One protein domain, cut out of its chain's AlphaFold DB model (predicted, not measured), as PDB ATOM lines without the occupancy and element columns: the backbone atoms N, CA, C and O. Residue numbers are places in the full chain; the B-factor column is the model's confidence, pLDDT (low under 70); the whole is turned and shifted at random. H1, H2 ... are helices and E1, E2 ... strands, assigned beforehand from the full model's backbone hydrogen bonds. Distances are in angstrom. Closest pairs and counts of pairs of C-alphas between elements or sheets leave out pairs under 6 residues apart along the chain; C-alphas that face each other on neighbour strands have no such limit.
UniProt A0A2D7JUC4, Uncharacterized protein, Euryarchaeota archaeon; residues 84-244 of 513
ATOM      1  N   VAL A  84     123.610 111.252 162.181       87.81
ATOM      2  CA  VAL A  84     122.210 111.543 161.890       87.81
ATOM      3  C   VAL A  84     121.316 110.813 162.871       87.81
ATOM      4  O   VAL A  84     121.586 109.689 163.284       87.81
ATOM      5  N   LYS A  85     120.235 111.472 163.269       86.81
ATOM      6  CA  LYS A  85     119.248 110.907 164.186       86.81
ATOM      7  C   LYS A  85     118.064 110.383 163.393       86.81
ATOM      8  O   LYS A  85     117.518 111.118 162.570       86.81
ATOM      9  N   LEU A  86     117.673 109.141 163.658       81.19
ATOM     10  CA  LEU A  86     116.461 108.540 163.105       81.19
ATOM     11  C   LEU A  86     115.492 108.132 164.214       81.19
ATOM     12  O   LEU A  86     115.900 107.711 165.300       81.19
ATOM     13  N   GLY A  87     114.198 108.237 163.906       68.81
ATOM     14  CA  GLY A  87     113.111 107.990 164.850       68.81
ATOM     15  C   GLY A  87     112.969 109.076 165.924       68.81
ATOM     16  O   GLY A  87     113.764 110.006 166.031       68.81
ATOM     17  N   LEU A  88     111.930 108.951 166.754       64.88
ATOM     18  CA  LEU A  88     111.635 109.900 167.842       64.88
ATOM     19  C   LEU A  88     112.560 109.738 169.060       64.88
ATOM     20  O   LEU A  88     112.563 110.587 169.950       64.88
ATOM     21  N   ASN A  89     113.329 108.651 169.098       69.06
ATOM     22  CA  ASN A  89     114.249 108.307 170.180       69.06
ATOM     23  C   ASN A  89     115.657 108.897 170.018       69.06
ATOM     24  O   ASN A  89     116.514 108.641 170.863       69.06
ATOM     25  N   ASP A  90     115.903 109.668 168.953       71.81
ATOM     26  CA  ASP A  90     117.210 110.256 168.651       71.81
ATOM     27  C   ASP A  90     118.347 109.216 168.539       71.81
ATOM     28  O   ASP A  90     119.506 109.523 168.832       71.81
ATOM     29  N   THR A  91     118.040 107.983 168.110       82.75
ATOM     30  CA  THR A  91     119.061 106.953 167.871       82.75
ATOM     31  C   THR A  91     120.023 107.449 166.793       82.75
ATOM     32  O   THR A  91     119.587 107.870 165.718       82.75
ATOM     33  N   ILE A  92     121.322 107.419 167.096       87.25
ATOM     34  CA  ILE A  92     122.370 107.922 166.206       87.25
ATOM     35  C   ILE A  92     122.750 106.836 165.199       87.25
ATOM     36  O   ILE A  92     123.025 105.700 165.580       87.25
ATOM     37  N   TYR A  93     122.788 107.229 163.933       88.25
ATOM     38  CA  TYR A  93     123.300 106.476 162.796       88.25
ATOM     39  C   TYR A  93     124.353 107.319 162.067       88.25
ATOM     40  O   TYR A  93     124.439 108.533 162.268       88.25
ATOM     41  N   CYS A  94     125.142 106.678 161.216       88.38
ATOM     42  CA  CYS A  94     126.237 107.293 160.479       88.38
ATOM     43  C   CYS A  94     125.880 107.431 159.001       88.38
ATOM     44  O   CYS A  94     125.526 106.455 158.349       88.38
ATOM     45  N   GLU A  95     125.955 108.647 158.467       88.31
ATOM     46  CA  GLU A  95     125.681 108.950 157.060       88.31
ATOM     47  C   GLU A  95     126.961 109.446 156.380       88.31
ATOM     48  O   GLU A  95     127.657 110.310 156.913       88.31
ATOM     49  N   SER A  96     127.283 108.908 155.204       85.00
ATOM     50  CA  SER A  96     128.479 109.301 154.443       85.00
ATOM     51  C   SER A  96     128.420 110.768 153.987       85.00
ATOM     52  O   SER A  96     127.397 111.227 153.477       85.00
ATOM     53  N   LYS A  97     129.538 111.494 154.127       80.25
ATOM     54  CA  LYS A  97     129.699 112.905 153.726       80.25
ATOM     55  C   LYS A  97     129.956 113.097 152.233       80.25
ATOM     56  O   LYS A  97     129.475 114.073 151.664       80.25
ATOM     57  N   ASP A  98     130.737 112.205 151.619       67.69
ATOM     58  CA  ASP A  98     131.376 112.475 150.322       67.69
ATOM     59  C   ASP A  98     130.686 111.811 149.119       67.69
ATOM     60  O   ASP A  98     130.893 112.243 147.984       67.69
ATOM     61  N   SER A  99     129.841 110.793 149.312       49.97
ATOM     62  CA  SER A  99     129.217 110.105 148.172       49.97
ATOM     63  C   SER A  99     128.031 109.222 148.563       49.97
ATOM     64  O   SER A  99     128.202 108.235 149.274       49.97
ATOM     65  N   GLY A 100     126.844 109.527 148.027       55.12
ATOM     66  CA  GLY A 100     125.746 108.562 147.856       55.12
ATOM     67  C   GLY A 100     124.802 108.326 149.037       55.12
ATOM     68  O   GLY A 100     123.778 107.684 148.834       55.12
ATOM     69  N   GLY A 101     125.075 108.877 150.229       56.12
ATOM     70  CA  GLY A 101     124.216 108.689 151.413       56.12
ATOM     71  C   GLY A 101     122.763 109.128 151.198       56.12
ATOM     72  O   GLY A 101     121.856 108.584 151.816       56.12
ATOM     73  N   SER A 102     122.524 110.043 150.256       69.06
ATOM     74  CA  SER A 102     121.195 110.283 149.707       69.06
ATOM     75  C   SER A 102     121.252 110.564 148.206       69.06
ATOM     76  O   SER A 102     121.974 111.470 147.782       69.06
ATOM     77  N   MET A 103     120.476 109.834 147.410       82.25
ATOM     78  CA  MET A 103     120.297 110.069 145.977       82.25
ATOM     79  C   MET A 103     118.889 110.595 145.727       82.25
ATOM     80  O   MET A 103     117.921 110.078 146.272       82.25
ATOM     81  N   ARG A 104     118.760 111.624 144.888       86.38
ATOM     82  CA  ARG A 104     117.461 112.173 144.500       86.38
ATOM     83  C   ARG A 104     117.305 112.118 142.991       86.38
ATOM     84  O   ARG A 104     118.064 112.758 142.269       86.38
ATOM     85  N   VAL A 105     116.300 111.384 142.541       87.62
ATOM     86  CA  VAL A 105     115.920 111.263 141.134       87.62
ATOM     87  C   VAL A 105     114.735 112.182 140.870       87.62
ATOM     88  O   VAL A 105     113.782 112.196 141.648       87.62
ATOM     89  N   SER A 106     114.789 112.969 139.795       88.94
ATOM     90  CA  SER A 106     113.690 113.862 139.408       88.94
ATOM     91  C   SER A 106     112.602 113.090 138.663       88.94
ATOM     92  O   SER A 106     112.878 112.427 137.665       88.94
ATOM     93  N   ILE A 107     111.358 113.228 139.117       89.25
ATOM     94  CA  ILE A 107     110.176 112.623 138.498       89.25
ATOM     95  C   ILE A 107     109.398 113.704 137.744       89.25
ATOM     96  O   ILE A 107     109.109 114.768 138.292       89.25
ATOM     97  N   GLN A 108     109.037 113.426 136.490       90.00
ATOM     98  CA  GLN A 108     108.201 114.307 135.666       90.00
ATOM     99  C   GLN A 108     106.709 114.132 135.960       90.00
ATOM    100  O   GLN A 108     105.964 115.109 136.013       90.00
ATOM    101  N   SER A 109     106.274 112.885 136.121       90.75
ATOM    102  CA  SER A 109     104.882 112.530 136.372       90.75
ATOM    103  C   SER A 109     104.787 111.230 137.154       90.75
ATOM    104  O   SER A 109     105.601 110.330 136.954       90.75
ATOM    105  N   VAL A 110     103.761 111.137 137.999       92.62
ATOM    106  CA  VAL A 110     103.363 109.913 138.697       92.62
ATOM    107  C   VAL A 110     101.932 109.587 138.296       92.62
ATOM    108  O   VAL A 110     101.045 110.442 138.386       92.62
ATOM    109  N   GLU A 111     101.706 108.355 137.865       93.75
ATOM    110  CA  GLU A 111     100.389 107.839 137.511       93.75
ATOM    111  C   GLU A 111     100.074 106.601 138.353       93.75
ATOM    112  O   GLU A 111     100.957 105.804 138.653       93.75
ATOM    113  N   VAL A 112      98.816 106.427 138.745       92.94
ATOM    114  CA  VAL A 112      98.366 105.352 139.636       92.94
ATOM    115  C   VAL A 112      97.185 104.602 139.031       92.94
ATOM    116  O   VAL A 112      96.341 105.194 138.356       92.94
ATOM    117  N   ALA A 113      97.119 103.295 139.280       91.62
ATOM    118  CA  ALA A 113      96.011 102.428 138.891       91.62
ATOM    119  C   ALA A 113      95.895 101.247 139.862       91.62
ATOM    120  O   ALA A 113      96.771 100.391 139.893       91.62
ATOM    121  N   GLU A 114      94.799 101.152 140.621       88.56
ATOM    122  CA  GLU A 114      94.591 100.080 141.611       88.56
ATOM    123  C   GLU A 114      95.836  99.844 142.505       88.56
ATOM    124  O   GLU A 114      96.207 100.715 143.286       88.56
ATOM    125  N   GLN A 115      96.483  98.680 142.379       90.50
ATOM    126  CA  GLN A 115      97.710  98.265 143.078       90.50
ATOM    127  C   GLN A 115      98.993  98.508 142.260       90.50
ATOM    128  O   GLN A 115     100.006  97.844 142.463       90.50
ATOM    129  N   HIS A 116      98.951  99.429 141.303       91.81
ATOM    130  CA  HIS A 116     100.063  99.756 140.421       91.81
ATOM    131  C   HIS A 116     100.312 101.258 140.388       91.81
ATOM    132  O   HIS A 116      99.400 102.072 140.568       91.81
ATOM    133  N   PHE A 117     101.558 101.621 140.121       92.75
ATOM    134  CA  PHE A 117     101.931 102.993 139.821       92.75
ATOM    135  C   PHE A 117     103.041 103.031 138.776       92.75
ATOM    136  O   PHE A 117     103.775 102.065 138.584       92.75
ATOM    137  N   LYS A 118     103.138 104.162 138.089       91.44
ATOM    138  CA  LYS A 118     104.184 104.484 137.126       91.44
ATOM    139  C   LYS A 118     104.801 105.802 137.510       91.44
ATOM    140  O   LYS A 118     104.084 106.726 137.902       91.44
ATOM    141  N   TYR A 119     106.105 105.911 137.345       89.56
ATOM    142  CA  TYR A 119     106.741 107.212 137.320       89.56
ATOM    143  C   TYR A 119     107.528 107.380 136.024       89.56
ATOM    144  O   TYR A 119     108.037 106.419 135.448       89.56
ATOM    145  N   THR A 120     107.626 108.627 135.585       89.06
ATOM    146  CA  THR A 120     108.412 109.012 134.413       89.06
ATOM    147  C   THR A 120     109.652 109.758 134.888       89.06
ATOM    148  O   THR A 120     109.523 110.853 135.448       89.06
ATOM    149  N   ILE A 121     110.842 109.189 134.688       84.69
ATOM    150  CA  ILE A 121     112.113 109.827 135.062       84.69
ATOM    151  C   ILE A 121     112.622 110.678 133.900       84.69
ATOM    152  O   ILE A 121     112.664 110.237 132.753       84.69
ATOM    153  N   ALA A 122     113.040 111.908 134.211       73.19
ATOM    154  CA  ALA A 122     113.807 112.733 133.286       73.19
ATOM    155  C   ALA A 122     115.301 112.469 133.480       73.19
ATOM    156  O   ALA A 122     115.838 112.798 134.539       73.19
ATOM    157  N   TYR A 123     115.980 111.973 132.453       73.94
ATOM    158  CA  TYR A 123     117.434 112.077 132.375       73.94
ATOM    159  C   TYR A 123     117.794 113.264 131.479       73.94
ATOM    160  O   TYR A 123     117.158 113.484 130.450       73.94
ATOM    161  N   ASP A 124     118.798 114.053 131.871       64.19
ATOM    162  CA  ASP A 124     119.143 115.323 131.208       64.19
ATOM    163  C   ASP A 124     119.519 115.171 129.714       64.19
ATOM    164  O   ASP A 124     119.557 116.173 128.995       64.19
ATOM    165  N   GLN A 125     119.814 113.951 129.237       61.09
ATOM    166  CA  GLN A 125     120.250 113.679 127.858       61.09
ATOM    167  C   GLN A 125     119.553 112.501 127.153       61.09
ATOM    168  O   GLN A 125     119.854 112.272 125.982       61.09
ATOM    169  N   ASP A 126     118.603 111.815 127.796       66.69
ATOM    170  CA  ASP A 126     117.974 110.599 127.255       66.69
ATOM    171  C   ASP A 126     116.448 110.725 127.139       66.69
ATOM    172  O   ASP A 126     115.825 111.632 127.701       66.69
ATOM    173  N   GLU A 127     115.833 109.815 126.377       75.81
ATOM    174  CA  GLU A 127     114.377 109.672 126.385       75.81
ATOM    175  C   GLU A 127     113.898 109.328 127.806       75.81
ATOM    176  O   GLU A 127     114.557 108.558 128.509       75.81
ATOM    177  N   PRO A 128     112.772 109.909 128.258       79.06
ATOM    178  CA  PRO A 128     112.266 109.647 129.594       79.06
ATOM    179  C   PRO A 128     111.945 108.161 129.758       79.06
ATOM    180  O   PRO A 128     111.235 107.581 128.933       79.06
ATOM    181  N   THR A 129     112.447 107.555 130.831       85.56
ATOM    182  CA  THR A 129     112.140 106.163 131.162       85.56
ATOM    183  C   THR A 129     110.857 106.107 131.978       85.56
ATOM    184  O   THR A 129     110.597 106.974 132.819       85.56
ATOM    185  N   ILE A 130     110.031 105.103 131.695       88.00
ATOM    186  CA  ILE A 130     108.809 104.827 132.444       88.00
ATOM    187  C   ILE A 130     109.048 103.531 133.196       88.00
ATOM    188  O   ILE A 130     109.126 102.473 132.573       88.00
ATOM    189  N   ASP A 131     109.102 103.626 134.517       88.62
ATOM    190  CA  ASP A 131     109.219 102.452 135.368       88.62
ATOM    191  C   ASP A 131     107.831 102.143 135.934       88.62
ATOM    192  O   ASP A 131     107.128 103.020 136.454       88.62
ATOM    193  N   GLU A 132     107.413 100.890 135.782       90.38
ATOM    194  CA  GLU A 132     106.125 100.398 136.251       90.38
ATOM    195  C   GLU A 132     106.306  99.552 137.505       90.38
ATOM    196  O   GLU A 132     107.184  98.693 137.579       90.38
ATOM    197  N   PHE A 133     105.429  99.775 138.478       91.69
ATOM    198  CA  PHE A 133     105.466  99.116 139.769       91.69
ATOM    199  C   PHE A 133     104.132  98.481 140.089       91.69
ATOM    200  O   PHE A 133     103.067  99.030 139.796       91.69
ATOM    201  N   ARG A 134     104.208  97.357 140.790       92.56
ATOM    202  CA  ARG A 134     103.093  96.750 141.503       92.56
ATOM    203  C   ARG A 134     103.382  96.787 142.992       92.56
ATOM    204  O   ARG A 134     104.519  96.587 143.405       92.56
ATOM    205  N   TRP A 135     102.362  97.015 143.807       93.69
ATOM    206  CA  TRP A 135     102.515  97.009 145.254       93.69
ATOM    207  C   TRP A 135     101.366  96.291 145.954       93.69
ATOM    208  O   TRP A 135     100.253  96.181 145.443       93.69
ATOM    209  N   SER A 136     101.637  95.786 147.151       94.00
ATOM    210  CA  SER A 136     100.614  95.255 148.048       94.00
ATOM    211  C   SER A 136     101.071  95.386 149.489       94.00
ATOM    212  O   SER A 136     102.256  95.234 149.767       94.00
ATOM    213  N   GLU A 137     100.133  95.602 150.402       92.56
ATOM    214  CA  GLU A 137     100.413  95.655 151.833       92.56
ATOM    215  C   GLU A 137      99.702  94.499 152.546       92.56
ATOM    216  O   GLU A 137      98.499  94.301 152.363       92.56
ATOM    217  N   ASP A 138     100.441  93.738 153.353       89.31
ATOM    218  CA  ASP A 138      99.887  92.722 154.250       89.31
ATOM    219  C   ASP A 138     100.569  92.793 155.618       89.31
ATOM    220  O   ASP A 138     101.788  92.901 155.719       89.31
ATOM    221  N   ASN A 139      99.771  92.749 156.689       84.88
ATOM    222  CA  ASN A 139     100.247  92.818 158.077       84.88
ATOM    223  C   ASN A 139     101.238  93.973 158.369       84.88
ATOM    224  O   ASN A 139     102.130  93.832 159.208       84.88
ATOM    225  N   GLY A 140     101.073  95.121 157.701       85.44
ATOM    226  CA  GLY A 140     101.935  96.301 157.861       85.44
ATOM    227  C   GLY A 140     103.303  96.197 157.174       85.44
ATOM    228  O   GLY A 140     104.181  97.012 157.458       85.44
ATOM    229  N   ILE A 141     103.494  95.197 156.305       91.50
ATOM    230  CA  ILE A 141     104.636  95.070 155.396       91.50
ATOM    231  C   ILE A 141     104.168  95.461 153.998       91.50
ATOM    232  O   ILE A 141     103.232  94.872 153.454       91.50
ATOM    233  N   LEU A 142     104.845  96.443 153.417       95.19
ATOM    234  CA  LEU A 142     104.612  96.922 152.067       95.19
ATOM    235  C   LEU A 142     105.581  96.219 151.115       95.19
ATOM    236  O   LEU A 142     106.791  96.371 151.235       95.19
ATOM    237  N   ALA A 143     105.060  95.468 150.154       94.50
ATOM    238  CA  ALA A 143     105.846  94.929 149.053       94.50
ATOM    239  C   ALA A 143     105.703  95.842 147.837       94.50
ATOM    240  O   ALA A 143     104.576  96.141 147.437       94.50
ATOM    241  N   ILE A 144     106.822  96.242 147.238       94.38
ATOM    242  CA  ILE A 144     106.865  96.991 145.977       94.38
ATOM    243  C   ILE A 144     107.730  96.200 145.003       94.38
ATOM    244  O   ILE A 144     108.856  95.838 145.333       94.38
ATOM    245  N   GLY A 145     107.196  95.922 143.816       92.38
ATOM    246  CA  GLY A 145     107.880  95.218 142.744       92.38
ATOM    247  C   GLY A 145     107.988  96.076 141.498       92.38
ATOM    248  O   GLY A 145     106.960  96.494 140.966       92.38
ATOM    249  N   MET A 146     109.212  96.313 141.037       91.06
ATOM    250  CA  MET A 146     109.498  96.985 139.768       91.06
ATOM    251  C   MET A 146     109.425  95.980 138.620       91.06
ATOM    252  O   MET A 146     109.893  94.854 138.770       91.06
ATOM    253  N   VAL A 147     108.845  96.358 137.484       88.50
ATOM    254  CA  VAL A 147     108.890  95.523 136.278       88.50
ATOM    255  C   VAL A 147     110.298  95.573 135.689       88.50
ATOM    256  O   VAL A 147     110.713  96.611 135.184       88.50
ATOM    257  N   ASP A 148     110.990  94.436 135.710       82.94
ATOM    258  CA  ASP A 148     112.317  94.253 135.124       82.94
ATOM    259  C   ASP A 148     112.269  93.280 133.942       82.94
ATOM    260  O   ASP A 148     111.462  92.343 133.907       82.94
ATOM    261  N   TYR A 149     113.154  93.494 132.965       80.12
ATOM    262  CA  TYR A 149     113.335  92.611 131.812       80.12
ATOM    263  C   TYR A 149     114.605  91.775 131.975       80.12
ATOM    264  O   TYR A 149     115.700  92.315 132.132       80.12
ATOM    265  N   TYR A 150     114.463  90.449 131.924       75.75
ATOM    266  CA  TYR A 150     115.588  89.520 131.944       75.75
ATOM    267  C   TYR A 150     115.913  89.061 130.520       75.75
ATOM    268  O   TYR A 150     115.200  88.231 129.952       75.75
ATOM    269  N   GLU A 151     117.000  89.588 129.946       77.00
ATOM    270  CA  GLU A 151     117.384  89.335 128.547       77.00
ATOM    271  C   GLU A 151     117.590  87.843 128.232       77.00
ATOM    272  O   GLU A 151     117.273  87.395 127.132       77.00
ATOM    273  N   GLU A 152     118.107  87.055 129.182       77.25
ATOM    274  CA  GLU A 152     118.435  85.642 128.938       77.25
ATOM    275  C   GLU A 152     117.193  84.744 128.809       77.25
ATOM    276  O   GLU A 152     117.245  83.724 128.120       77.25
ATOM    277  N   GLU A 153     116.083  85.115 129.452       75.56
ATOM    278  CA  GLU A 153     114.831  84.342 129.443       75.56
ATOM    279  C   GLU A 153     113.731  84.994 128.589       75.56
ATOM    280  O   GLU A 153     112.641  84.433 128.482       75.56
ATOM    281  N   ASP A 154     114.020  86.147 127.969       78.25
ATOM    282  CA  ASP A 154     113.056  86.979 127.230       78.25
ATOM    283  C   ASP A 154     111.749  87.177 128.022       78.25
ATOM    284  O   ASP A 154     110.633  87.052 127.510       78.25
ATOM    285  N   ALA A 155     111.900  87.412 129.326       78.44
ATOM    286  CA  ALA A 155     110.809  87.419 130.286       78.44
ATOM    287  C   ALA A 155     110.827  88.696 131.123       78.44
ATOM    288  O   ALA A 155     111.878  89.228 131.479       78.44
ATOM    289  N   THR A 156     109.631  89.173 131.461       81.62
ATOM    290  CA  THR A 156     109.433  90.259 132.418       81.62
ATOM    291  C   THR A 156     108.990  89.692 133.759       81.62
ATOM    292  O   THR A 156     108.143  88.795 133.828       81.62
ATOM    293  N   TYR A 157     109.562  90.207 134.840       83.81
ATOM    294  CA  TYR A 157     109.260  89.787 136.206       83.81
ATOM    295  C   TYR A 157     109.194  91.001 137.130       83.81
ATOM    296  O   TYR A 157     109.645  92.089 136.776       83.81
ATOM    297  N   TYR A 158     108.599  90.821 138.310       87.38
ATOM    298  CA  TYR A 158     108.600  91.853 139.340       87.38
ATOM    299  C   TYR A 158     109.807  91.678 140.264       87.38
ATOM    300  O   TYR A 158     109.870  90.725 141.040       87.38
ATOM    301  N   SER A 159     110.743  92.620 140.219       89.56
ATOM    302  CA  SER A 159     111.841  92.727 141.177       89.56
ATOM    303  C   SER A 159     111.325  93.358 142.466       89.56
ATOM    304  O   SER A 159     111.107  94.568 142.546       89.56
ATOM    305  N   CYS A 160     111.019  92.504 143.445       91.62
ATOM    306  CA  CYS A 160     110.331  92.890 144.671       91.62
ATOM    307  C   CYS A 160     111.257  93.191 145.843       91.62
ATOM    308  O   CYS A 160     112.151  92.412 146.172       91.62
ATOM    309  N   ASN A 161     110.904  94.250 146.564       93.62
ATOM    310  CA  ASN A 161     111.481  94.630 147.843       93.62
ATOM    311  C   ASN A 161     110.383  94.800 148.900       93.62
ATOM    312  O   ASN A 161     109.237  95.132 148.578       93.62
ATOM    313  N   LEU A 162     110.731  94.542 150.163       94.94
ATOM    314  CA  LEU A 162     109.830  94.702 151.304       94.94
ATOM    315  C   LEU A 162     110.208  95.936 152.116       94.94
ATOM    316  O   LEU A 162     111.384  96.188 152.375       94.94
ATOM    317  N   TYR A 163     109.193  96.662 152.565       95.44
ATOM    318  CA  TYR A 163     109.336  97.916 153.281       95.44
ATOM    319  C   TYR A 163     108.401  97.981 154.488       95.44
ATOM    320  O   TYR A 163     107.318  97.388 154.504       95.44
ATOM    321  N   LYS A 164     108.787  98.787 155.476       94.00
ATOM    322  CA  LYS A 164     107.884  99.326 156.494       94.00
ATOM    323  C   LYS A 164     107.702 100.824 156.308       94.00
ATOM    324  O   LYS A 164     108.671 101.559 156.149       94.00
ATOM    325  N   LEU A 165     106.453 101.260 156.379       92.88
ATOM    326  CA  LEU A 165     106.101 102.673 156.454       92.88
ATOM    327  C   LEU A 165     106.617 103.268 157.768       92.88
ATOM    328  O   LEU A 165     106.562 102.624 158.817       92.88
ATOM    329  N   GLU A 166     107.077 104.514 157.735       89.69
ATOM    330  CA  GLU A 166     107.520 105.224 158.936       89.69
ATOM    331  C   GLU A 166     106.441 105.244 160.029       89.69
ATOM    332  O   GLU A 166     106.745 105.036 161.205       89.69
ATOM    333  N   SER A 167     105.171 105.415 159.649       89.38
ATOM    334  CA  SER A 167     104.034 105.403 160.577       89.38
ATOM    335  C   SER A 167     103.747 104.050 161.236       89.38
ATOM    336  O   SER A 167     103.096 104.021 162.286       89.38
ATOM    337  N   THR A 168     104.213 102.930 160.667       90.12
ATOM    338  CA  THR A 168     104.004 101.586 161.239       90.12
ATOM    339  C   THR A 168     105.117 101.169 162.196       90.12
ATOM    340  O   THR A 168     104.955 100.204 162.950       90.12
ATOM    341  N   LEU A 169     106.231 101.902 162.214       88.19
ATOM    342  CA  LEU A 169     107.322 101.677 163.151       88.19
ATOM    343  C   LEU A 169     106.969 102.204 164.547       88.19
ATOM    344  O   LEU A 169     106.350 103.255 164.726       88.19
ATOM    345  N   GLY A 170     107.378 101.461 165.579       83.12
ATOM    346  CA  GLY A 170     107.221 101.914 166.959       83.12
ATOM    347  C   GLY A 170     108.036 103.183 167.223       83.12
ATOM    348  O   GLY A 170     109.074 103.404 166.611       83.12
ATOM    349  N   GLN A 171     107.631 104.003 168.198       79.50
ATOM    350  CA  GLN A 171     108.358 105.244 168.542       79.50
ATOM    351  C   GLN A 171     109.845 105.019 168.886       79.50
ATOM    352  O   GLN A 171     110.661 105.925 168.723       79.50
ATOM    353  N   ASN A 172     110.184 103.803 169.323       80.94
ATOM    354  CA  ASN A 172     111.510 103.395 169.776       80.94
ATOM    355  C   ASN A 172     112.106 102.296 168.887       80.94
ATOM    356  O   ASN A 172     112.831 101.439 169.395       80.94
ATOM    357  N   TRP A 173     111.749 102.286 167.600       86.94
ATOM    358  CA  TRP A 173     112.222 101.260 166.684       86.94
ATOM    359  C   TRP A 173     113.752 101.262 166.584       86.94
ATOM    360  O   TRP A 173     114.427 102.282 166.755       86.94
ATOM    361  N   THR A 174     114.305 100.085 166.321       84.62
ATOM    362  CA  THR A 174     115.736  99.886 166.065       84.62
ATOM    363  C   THR A 174     115.902  99.158 164.742       84.62
ATOM    364  O   THR A 174     114.965  98.495 164.300       84.62
ATOM    365  N   TYR A 175     117.080  99.232 164.120       86.12
ATOM    366  CA  TYR A 175     117.323  98.560 162.836       86.12
ATOM    367  C   TYR A 175     116.993  97.052 162.859       86.12
ATOM    368  O   TYR A 175     116.611  96.485 161.843       86.12
ATOM    369  N   GLN A 176     117.058  96.412 164.031       87.38
ATOM    370  CA  GLN A 176     116.669  95.013 164.232       87.38
ATOM    371  C   GLN A 176     115.197  94.740 163.869       87.38
ATOM    372  O   GLN A 176     114.859  93.633 163.471       87.38
ATOM    373  N   GLU A 177     114.315  95.741 163.956       87.25
ATOM    374  CA  GLU A 177     112.906  95.629 163.543       87.25
ATOM    375  C   GLU A 177     112.701  95.629 162.019       87.25
ATOM    376  O   GLU A 177     111.581  95.375 161.556       87.25
ATOM    377  N   LEU A 178     113.764  95.920 161.260       90.50
ATOM    378  CA  LEU A 178     113.817  95.850 159.799       90.50
ATOM    379  C   LEU A 178     114.394  94.510 159.306       90.50
ATOM    380  O   LEU A 178     114.386  94.252 158.108       90.50
ATOM    381  N   ILE A 179     114.867  93.636 160.202       89.56
ATOM    382  CA  ILE A 179     115.405  92.322 159.832       89.56
ATOM    383  C   ILE A 179     114.282  91.281 159.817       89.56
ATOM    384  O   ILE A 179     113.538  91.129 160.789       89.56
ATOM    385  N   VAL A 180     114.179  90.521 158.725       86.19
ATOM    386  CA  VAL A 180     113.182  89.461 158.529       86.19
ATOM    387  C   VAL A 180     113.888  88.128 158.323       86.19
ATOM    388  O   VAL A 180     114.567  87.929 157.323       86.19
ATOM    389  N   SER A 181     113.682  87.180 159.242       81.50
ATOM    390  CA  SER A 181     114.312  85.851 159.178       81.50
ATOM    391  C   SER A 181     113.870  85.006 157.980       81.50
ATOM    392  O   SER A 181     114.631  84.171 157.512       81.50
ATOM    393  N   ASP A 182     112.645  85.219 157.494       83.88
ATOM    394  CA  ASP A 182     112.046  84.494 156.371       83.88
ATOM    395  C   ASP A 182     111.670  85.464 155.236       83.88
ATOM    396  O   ASP A 182     110.550  85.440 154.723       83.88
ATOM    397  N   TYR A 183     112.604  86.348 154.865       86.19
ATOM    398  CA  TYR A 183     112.399  87.438 153.900       86.19
ATOM    399  C   TYR A 183     111.674  86.983 152.622       86.19
ATOM    400  O   TYR A 183     110.638  87.531 152.245       86.19
ATOM    401  N   TRP A 184     112.138  85.891 152.013       84.75
ATOM    402  CA  TRP A 184     111.551  85.348 150.788       84.75
ATOM    403  C   TRP A 184     110.131  84.799 150.960       84.75
ATOM    404  O   TRP A 184     109.372  84.785 149.991       84.75
ATOM    405  N   TYR A 185     109.763  84.310 152.149       84.81
ATOM    406  CA  TYR A 185     108.406  83.821 152.428       84.81
ATOM    407  C   TYR A 185     107.434  84.952 152.768       84.81
ATOM    408  O   TYR A 185     106.231  84.773 152.593       84.81
ATOM    409  N   ALA A 186     107.942  86.095 153.233       86.00
ATOM    410  CA  ALA A 186     107.149  87.300 153.454       86.00
ATOM    411  C   ALA A 186     106.778  88.014 152.139       86.00
ATOM    412  O   ALA A 186     105.869  88.843 152.128       86.00
ATOM    413  N   MET A 187     107.442  87.681 151.026       89.38
ATOM    414  CA  MET A 187     107.087  88.220 149.716       89.38
ATOM    415  C   MET A 187     105.727  87.703 149.224       89.38
ATOM    416  O   MET A 187     105.455  86.499 149.302       89.38
ATOM    417  N   PRO A 188     104.897  88.572 148.625       89.50
ATOM    418  CA  PRO A 188     103.692  88.147 147.931       89.50
ATOM    419  C   PRO A 188     103.983  87.137 146.816       89.50
ATOM    420  O   PRO A 188     105.019  87.195 146.156       89.50
ATOM    421  N   SER A 189     103.024  86.248 146.535       87.69
ATOM    422  CA  SER A 189     103.182  85.229 145.486       87.69
ATOM    423  C   SER A 189     103.471  85.832 144.108       87.69
ATOM    424  O   SER A 189     104.267  85.276 143.359       87.69
ATOM    425  N   TRP A 190     102.894  87.003 143.819       87.62
ATOM    426  CA  TRP A 190     103.041  87.687 142.535       87.62
ATOM    427  C   TRP A 190     104.461  88.196 142.258       87.62
ATOM    428  O   TRP A 190     104.783  88.439 141.102       87.62
ATOM    429  N   CYS A 191     105.325  88.303 143.272       86.50
ATOM    430  CA  CYS A 191     106.745  88.622 143.088       86.50
ATOM    431  C   CYS A 191     107.525  87.505 142.385       86.50
ATOM    432  O   CYS A 191     108.621  87.726 141.885       86.50
ATOM    433  N   ARG A 192     106.983  86.282 142.378       75.94
ATOM    434  CA  ARG A 192     107.582  85.109 141.724       75.94
ATOM    435  C   ARG A 192     106.864  84.728 140.434       75.94
ATOM    436  O   ARG A 192     107.310  83.824 139.732       75.94
ATOM    437  N   ASP A 193     105.745  85.388 140.159       75.25
ATOM    438  CA  ASP A 193     104.986  85.205 138.936       75.25
ATOM    439  C   ASP A 193     105.563  86.143 137.862       75.25
ATOM    440  O   ASP A 193     106.071  87.223 138.170       75.25
ATOM    441  N   GLY A 194     105.489  85.748 136.586       69.19
ATOM    442  CA  GLY A 194     105.840  86.656 135.491       69.19
ATOM    443  C   GLY A 194     104.996  87.930 135.556       69.19
ATOM    444  O   GLY A 194     103.854  87.895 136.037       69.19
ATOM    445  N   ALA A 195     105.532  89.046 135.060       71.94
ATOM    446  CA  ALA A 195     104.803  90.306 134.980       71.94
ATOM    447  C   ALA A 195     103.651  90.162 133.970       71.94
ATOM    448  O   ALA A 195     103.768  90.457 132.782       71.94
ATOM    449  N   SER A 196     102.530  89.603 134.430       62.00
ATOM    450  CA  SER A 196     101.310  89.498 133.636       62.00
ATOM    451  C   SER A 196     100.847  90.911 133.316       62.00
ATOM    452  O   SER A 196     100.642  91.724 134.216       62.00
ATOM    453  N   SER A 197     100.781  91.216 132.022       53.59
ATOM    454  CA  SER A 197     100.696  92.582 131.539       53.59
ATOM    455  C   SER A 197      99.517  93.345 132.147       53.59
ATOM    456  O   SER A 197      98.376  92.880 132.211       53.59
ATOM    457  N   SER A 198      99.807  94.578 132.540       59.44
ATOM    458  CA  SER A 198      98.882  95.625 132.964       59.44
ATOM    459  C   SER A 198      97.984  96.146 131.831       59.44
ATOM    460  O   SER A 198      97.468  97.260 131.905       59.44
ATOM    461  N   GLU A 199      97.752  95.347 130.783       58.97
ATOM    462  CA  GLU A 199      97.093  95.738 129.527       58.97
ATOM    463  C   GLU A 199      95.660  96.269 129.702       58.97
ATOM    464  O   GLU A 199      95.145  96.940 128.810       58.97
ATOM    465  N   ASN A 200      95.024  96.021 130.853       67.88
ATOM    466  CA  ASN A 200      93.679  96.507 131.179       67.88
ATOM    467  C   ASN A 200      93.637  97.568 132.295       67.88
ATOM    468  O   ASN A 200      92.545  97.936 132.736       67.88
ATOM    469  N   LEU A 201      94.782  98.065 132.772       82.69
ATOM    470  CA  LEU A 201      94.818  99.102 133.804       82.69
ATOM    471  C   LEU A 201      94.640 100.492 133.190       82.69
ATOM    472  O   LEU A 201      95.308 100.867 132.229       82.69
ATOM    473  N   THR A 202      93.734 101.280 133.770       87.75
ATOM    474  CA  THR A 202      93.562 102.692 133.409       87.75
ATOM    475  C   THR A 202      94.296 103.552 134.427       87.75
ATOM    476  O   THR A 202      93.835 103.707 135.556       87.75
ATOM    477  N   TYR A 203      95.435 104.096 134.013       91.06
ATOM    478  CA  TYR A 203      96.255 104.991 134.819       91.06
ATOM    479  C   TYR A 203      95.676 106.409 134.848       91.06
ATOM    480  O   TYR A 203      95.179 106.919 133.842       91.06
ATOM    481  N   VAL A 204      95.733 107.040 136.020       93.50
ATOM    482  CA  VAL A 204      95.380 108.450 136.231       93.50
ATOM    483  C   VAL A 204      96.503 109.150 136.983       93.50
ATOM    484  O   VAL A 204      97.226 108.515 137.746       93.50
ATOM    485  N   SER A 205      96.664 110.460 136.795       93.56
ATOM    486  CA  SER A 205      97.680 111.223 137.527       93.56
ATOM    487  C   SER A 205      97.450 111.151 139.038       93.56
ATOM    488  O   SER A 205      96.317 111.287 139.501       93.56
ATOM    489  N   ALA A 206      98.524 110.962 139.802       91.94
ATOM    490  CA  ALA A 206      98.456 110.923 141.257       91.94
ATOM    491  C   ALA A 206      98.010 112.280 141.832       91.94
ATOM    492  O   ALA A 206      98.536 113.331 141.462       91.94
ATOM    493  N   GLU A 207      97.051 112.263 142.762       88.44
ATOM    494  CA  GLU A 207      96.558 113.473 143.442       88.44
ATOM    495  C   GLU A 207      97.492 113.946 144.576       88.44
ATOM    496  O   GLU A 207      97.405 115.091 145.022       88.44
ATOM    497  N   GLY A 208      98.410 113.083 145.025       89.38
ATOM    498  CA  GLY A 208      99.338 113.312 146.132       89.38
ATOM    499  C   GLY A 208     100.562 112.388 146.062       89.38
ATOM    500  O   GLY A 208     100.643 111.552 145.159       89.38
ATOM    501  N   PRO A 209     101.540 112.544 146.975       90.62
ATOM    502  CA  PRO A 209     102.686 111.641 147.049       90.62
ATOM    503  C   PRO A 209     102.228 110.201 147.323       90.62
ATOM    504  O   PRO A 209     101.252 109.980 148.039       90.62
ATOM    505  N   LEU A 210     102.936 109.221 146.755       91.25
ATOM    506  CA  LEU A 210     102.667 107.813 147.049       91.25
ATOM    507  C   LEU A 210     102.975 107.541 148.524       91.25
ATOM    508  O   LEU A 210     103.923 108.106 149.074       91.25
ATOM    509  N   PHE A 211     102.175 106.677 149.149       92.69
ATOM    510  CA  PHE A 211     102.366 106.267 150.545       92.69
ATOM    511  C   PHE A 211     102.415 107.458 151.521       92.69
ATOM    512  O   PHE A 211     103.252 107.510 152.418       92.69
ATOM    513  N   GLU A 212     101.561 108.464 151.287       92.06
ATOM    514  CA  GLU A 212     101.478 109.716 152.062       92.06
ATOM    515  C   GLU A 212     102.787 110.537 152.107       92.06
ATOM    516  O   GLU A 212     102.893 111.525 152.835       92.06
ATOM    517  N   GLY A 213     103.787 110.180 151.289       90.19
ATOM    518  CA  GLY A 213     105.110 110.805 151.289       90.19
ATOM    519  C   GLY A 213     105.975 110.447 152.501       90.19
ATOM    520  O   GLY A 213     106.909 111.190 152.811       90.19
ATOM    521  N   GLU A 214     105.669 109.348 153.193       92.56
ATOM    522  CA  GLU A 214     106.473 108.830 154.304       92.56
ATOM    523  C   GLU A 214     107.780 108.187 153.818       92.56
ATOM    524  O   GLU A 214     107.917 107.814 152.648       92.56
ATOM    525  N   TYR A 215     108.755 108.045 154.722       92.12
ATOM    526  CA  TYR A 215     109.906 107.184 154.460       92.12
ATOM    527  C   TYR A 215     109.492 105.712 154.531       92.12
ATOM    528  O   TYR A 215     108.873 105.259 155.495       92.12
ATOM    529  N   LEU A 216     109.871 104.961 153.504       95.50
ATOM    530  CA  LEU A 216     109.743 103.517 153.415       95.50
ATOM    531  C   LEU A 216     111.075 102.898 153.817       95.50
ATOM    532  O   LEU A 216     112.057 103.018 153.090       95.50
ATOM    533  N   TYR A 217     111.120 102.251 154.974       93.81
ATOM    534  CA  TYR A 217     112.315 101.597 155.493       93.81
ATOM    535  C   TYR A 217     112.430 100.197 154.904       93.81
ATOM    536  O   TYR A 217     111.552  99.360 155.120       93.81
ATOM    537  N   TYR A 218     113.509  99.952 154.168       94.00
ATOM    538  CA  TYR A 218     113.793  98.665 153.551       94.00
ATOM    539  C   TYR A 218     113.981  97.581 154.616       94.00
ATOM    540  O   TYR A 218     114.616  97.803 155.649       94.00
ATOM    541  N   MET A 219     113.433  96.396 154.359       93.25
ATOM    542  CA  MET A 219     113.579  95.232 155.226       93.25
ATOM    543  C   MET A 219     114.624  94.265 154.664       93.25
ATOM    544  O   MET A 219     114.599  93.961 153.479       93.25
ATOM    545  N   HIS A 220     115.513  93.727 155.500       88.75
ATOM    546  CA  HIS A 220     116.630  92.880 155.058       88.75
ATOM    547  C   HIS A 220     116.536  91.443 155.600       88.75
ATOM    548  O   HIS A 220     116.040  91.213 156.700       88.75
ATOM    549  N   GLU A 221     117.080  90.468 154.863       86.56
ATOM    550  CA  GLU A 221     117.185  89.058 155.301       86.56
ATOM    551  C   GLU A 221     118.270  88.837 156.382       86.56
ATOM    552  O   GLU A 221     118.358  87.772 156.991       86.56
ATOM    553  N   GLY A 222     119.103  89.846 156.660       83.25
ATOM    554  CA  GLY A 222     120.243  89.718 157.562       83.25
ATOM    555  C   GLY A 222     120.668  91.019 158.230       83.25
ATOM    556  O   GLY A 222     120.182  92.106 157.921       83.25
ATOM    557  N   ASP A 223     121.598  90.874 159.171       83.38
ATOM    558  CA  ASP A 223     122.206  91.978 159.904       83.38
ATOM    559  C   ASP A 223     123.377  92.559 159.103       83.38
ATOM    560  O   ASP A 223     124.518  92.109 159.219       83.38
ATOM    561  N   PHE A 224     123.066  93.528 158.244       80.06
ATOM    562  CA  PHE A 224     124.058  94.242 157.437       80.06
ATOM    563  C   PHE A 224     124.546  95.539 158.097       80.06
ATOM    564  O   PHE A 224     125.446  96.185 157.571       80.06
ATOM    565  N   GLY A 225     123.974  95.924 159.245       84.38
ATOM    566  CA  GLY A 225     124.288  97.194 159.902       84.38
ATOM    567  C   GLY A 225     123.933  98.434 159.070       84.38
ATOM    568  O   GLY A 225     124.491  99.499 159.312       84.38
ATOM    569  N   GLU A 226     123.018  98.310 158.110       87.44
ATOM    570  CA  GLU A 226     122.589  99.372 157.195       87.44
ATOM    571  C   GLU A 226     121.071  99.570 157.289       87.44
ATOM    572  O   GLU A 226     120.316  98.618 157.487       87.44
ATOM    573  N   VAL A 227     120.632 100.822 157.176       90.31
ATOM    574  CA  VAL A 227     119.232 101.219 157.059       90.31
ATOM    575  C   VAL A 227     119.075 101.993 155.759       90.31
ATOM    576  O   VAL A 227     119.501 103.147 155.650       90.31
ATOM    577  N   SER A 228     118.420 101.355 154.798       91.31
ATOM    578  CA  SER A 228     118.032 101.966 153.529       91.31
ATOM    579  C   SER A 228     116.595 102.459 153.624       91.31
ATOM    580  O   SER A 228     115.716 101.748 154.118       91.31
ATOM    581  N   MET A 229     116.337 103.678 153.166       91.88
ATOM    582  CA  MET A 229     114.997 104.249 153.143       91.88
ATOM    583  C   MET A 229     114.721 104.993 151.846       91.88
ATOM    584  O   MET A 229     115.599 105.648 151.283       91.88
ATOM    585  N   GLU A 230     113.475 104.922 151.404       93.44
ATOM    586  CA  GLU A 230     113.022 105.526 150.156       93.44
ATOM    587  C   GLU A 230     111.815 106.420 150.409       93.44
ATOM    588  O   GLU A 230     110.968 106.112 151.244       93.44
ATOM    589  N   ARG A 231     111.716 107.542 149.699       93.06
ATOM    590  CA  ARG A 231     110.562 108.438 149.789       93.06
ATOM    591  C   ARG A 231     110.080 108.832 148.406       93.06
ATOM    592  O   ARG A 231     110.795 109.478 147.638       93.06
ATOM    593  N   TYR A 232     108.829 108.486 148.132       89.81
ATOM    594  CA  TYR A 232     108.159 108.772 146.872       89.81
ATOM    595  C   TYR A 232     107.387 110.089 146.978       89.81
ATOM    596  O   TYR A 232     106.432 110.220 147.740       89.81
ATOM    597  N   THR A 233     107.781 111.082 146.185       89.56
ATOM    598  CA  THR A 233     107.058 112.357 146.068       89.56
ATOM    599  C   THR A 233     106.541 112.545 144.643       89.56
ATOM    600  O   THR A 233     106.929 111.821 143.733       89.56
ATOM    601  N   LEU A 234     105.693 113.553 144.416       88.50
ATOM    602  CA  LEU A 234     105.179 113.856 143.073       88.50
ATOM    603  C   LEU A 234     106.258 114.320 142.080       88.50
ATOM    604  O   LEU A 234     106.024 114.288 140.876       88.50
ATOM    605  N   THR A 235     107.406 114.794 142.570       89.81
ATOM    606  CA  THR A 235     108.457 115.409 141.742       89.81
ATOM    607  C   THR A 235     109.826 114.765 141.914       89.81
ATOM    608  O   THR A 235     110.763 115.116 141.198       89.81
ATOM    609  N   SER A 236     109.978 113.832 142.853       90.50
ATOM    610  CA  SER A 236     111.232 113.115 143.057       90.50
ATOM    611  C   SER A 236     111.089 111.807 143.824       90.50
ATOM    612  O   SER A 236     110.235 111.694 144.706       90.50
ATOM    613  N   LEU A 237     112.001 110.883 143.545       89.62
ATOM    614  CA  LEU A 237     112.282 109.706 144.357       89.62
ATOM    615  C   LEU A 237     113.584 109.942 145.118       89.62
ATOM    616  O   LEU A 237     114.610 110.269 144.520       89.62
ATOM    617  N   GLU A 238     113.521 109.847 146.438       90.88
ATOM    618  CA  GLU A 238     114.676 110.023 147.312       90.88
ATOM    619  C   GLU A 238     115.075 108.681 147.908       90.88
ATOM    620  O   GLU A 238     114.266 108.050 148.577       90.88
ATOM    621  N   TYR A 239     116.324 108.291 147.703       89.81
ATOM    622  CA  TYR A 239     116.978 107.179 148.376       89.81
ATOM    623  C   TYR A 239     117.880 107.744 149.458       89.81
ATOM    624  O   TYR A 239     118.558 108.748 149.226       89.81
ATOM    625  N   ARG A 240     117.915 107.110 150.623       89.62
ATOM    626  CA  ARG A 240     118.806 107.481 151.716       89.62
ATOM    627  C   ARG A 240     119.327 106.239 152.427       89.62
ATOM    628  O   ARG A 240     118.568 105.311 152.678       89.62
ATOM    629  N   TYR A 241     120.605 106.262 152.777       88.94
ATOM    630  CA  TYR A 241     121.332 105.154 153.381       88.94
ATOM    631  C   TYR A 241     122.061 105.648 154.624       88.94
ATOM    632  O   TYR A 241     122.775 106.655 154.576       88.94
ATOM    633  N   VAL A 242     121.880 104.948 155.740       90.00
ATOM    634  CA  VAL A 242     122.624 105.210 156.975       90.00
ATOM    635  C   VAL A 242     123.118 103.909 157.590       90.00
ATOM    636  O   VAL A 242     122.499 102.861 157.429       90.00
ATOM    637  N   TYR A 243     124.201 103.981 158.354       87.75
ATOM    638  CA  TYR A 243     124.830 102.827 158.986       87.75
ATOM    639  C   TYR A 243     124.646 102.857 160.498       87.75
ATOM    640  O   TYR A 243     124.652 103.915 161.131       87.75
ATOM    641  N   VAL A 244     124.483 101.682 161.101       86.50
ATOM    642  CA  VAL A 244     124.576 101.529 162.553       86.50
ATOM    643  C   VAL A 244     125.999 101.917 162.965       86.50
ATOM    644  O   VAL A 244     126.945 101.479 162.306       86.50
TER     645      VAL A 244
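What this domain is: This is residues 84 to 244 of the 513 residues of an uncharacterized protein of Euryarchaeota archaeon (UniProt A0A2D7JUC4). Eight antiparallel strands, E3 to E10, make a closed barrel, with the short hairpin of E1 and E2 beside it, E2 alongside E10. Three very short helices, H1, H2 and H3, sit outside the barrel, and a long unnamed stretch, residues 187 to 209, runs outside it from H2 to H3. The printed part has 161 residues, with named elements in the order E1 to E7, H1, H2, H3, E8, E9, E10, and its class is mostly strand. It is compact, with a radius of gyration of the C-alphas of 16.5 A, and rounded, spanning 45 by 37 by 33 A.

Where its parts are: E1 is residues 84 to 86, beginning at C-alpha 84 (122.210, 111.543, 161.890), and E2 is 91 to 96. E3, residues 102 to 113, is 28.5 A long and bends by 79 degrees at residue 108. E4 is 116 to 121. E5, 129 to 138, is 29.4 A long; E6, 141 to 150, is 26.5 A long and bends by 51 degrees at residue 147; E7, 155 to 165, is 30.7 A long. H1 is 175 to 178, H2 183 to 186, H3 210 to 213 and E8 216 to 218. E9, 226 to 232, is 20.1 A long, and E10, 236 to 243, is 23.3 A long, ending at C-alpha 243 (124.830, 102.827, 158.986).

How they stand to each other: E3 to E7 form a meander, each strand the antiparallel neighbour of the one before, and E8, E9 and E10 form another. Within hydrogen-bond range are N 111 and O 118 of E3 and E4, 2.9 A; N 133 and O 117 of E5 and E4, 2.8 A; N 143 and O 136 of E6 and E5, 2.8 A; and N 159 and O 146 of E7 and E6, 2.8 A. The ring runs on with N 164 and O 217 of E7 and E8, 2.8 A; N 216 and O 230 of E8 and E9, 2.8 A; and N 229 and O 240 of E9 and E10, 2.8 A. N 105 and O 237 of the antiparallel neighbours E3 and E10 are within hydrogen-bond range, 2.8 A apart. E3 is staggered, pairing with E10 over residues 102 to 106 and with E4 over 107 to 113. In the antiparallel hairpin of E1 and E2, N 84 and O 93 are 2.8 A apart. The closest C-alphas of E2 and E10 are those of Glu 95 and Val 242, 4.8 A. H1, H2 and H3 are on the barrel, outside it; H1 has a height over the sheet of 7.8 A and H3 of 5.6 A. The closest C-alphas of H1 and E9 are those of Tyr 175 and Val 227, 6.6 A, and of H3 and E9 those of Leu 210 and Tyr 232, 5.6 A. H2 and E7 are near each other, with 6 pairs of C-alphas within 10 A. The three helices are too short for any O i to N i+4 pair; each has its one O i to N i+3 pair within range.

The domain as a whole: The two C-alphas farthest apart are those of Asn 89 and Asp 154, 48.0 A. The printed part has no cut. The link from H2 to H3 is long, 23 residues, of which residues 204 to 205 pair antiparallel with residues 111 to 112 of E3. The mean pLDDT of the printed part is 84.9; residues 87 to 89, 98 to 102, 124 to 126, 194 and 196 to 200 are under 70.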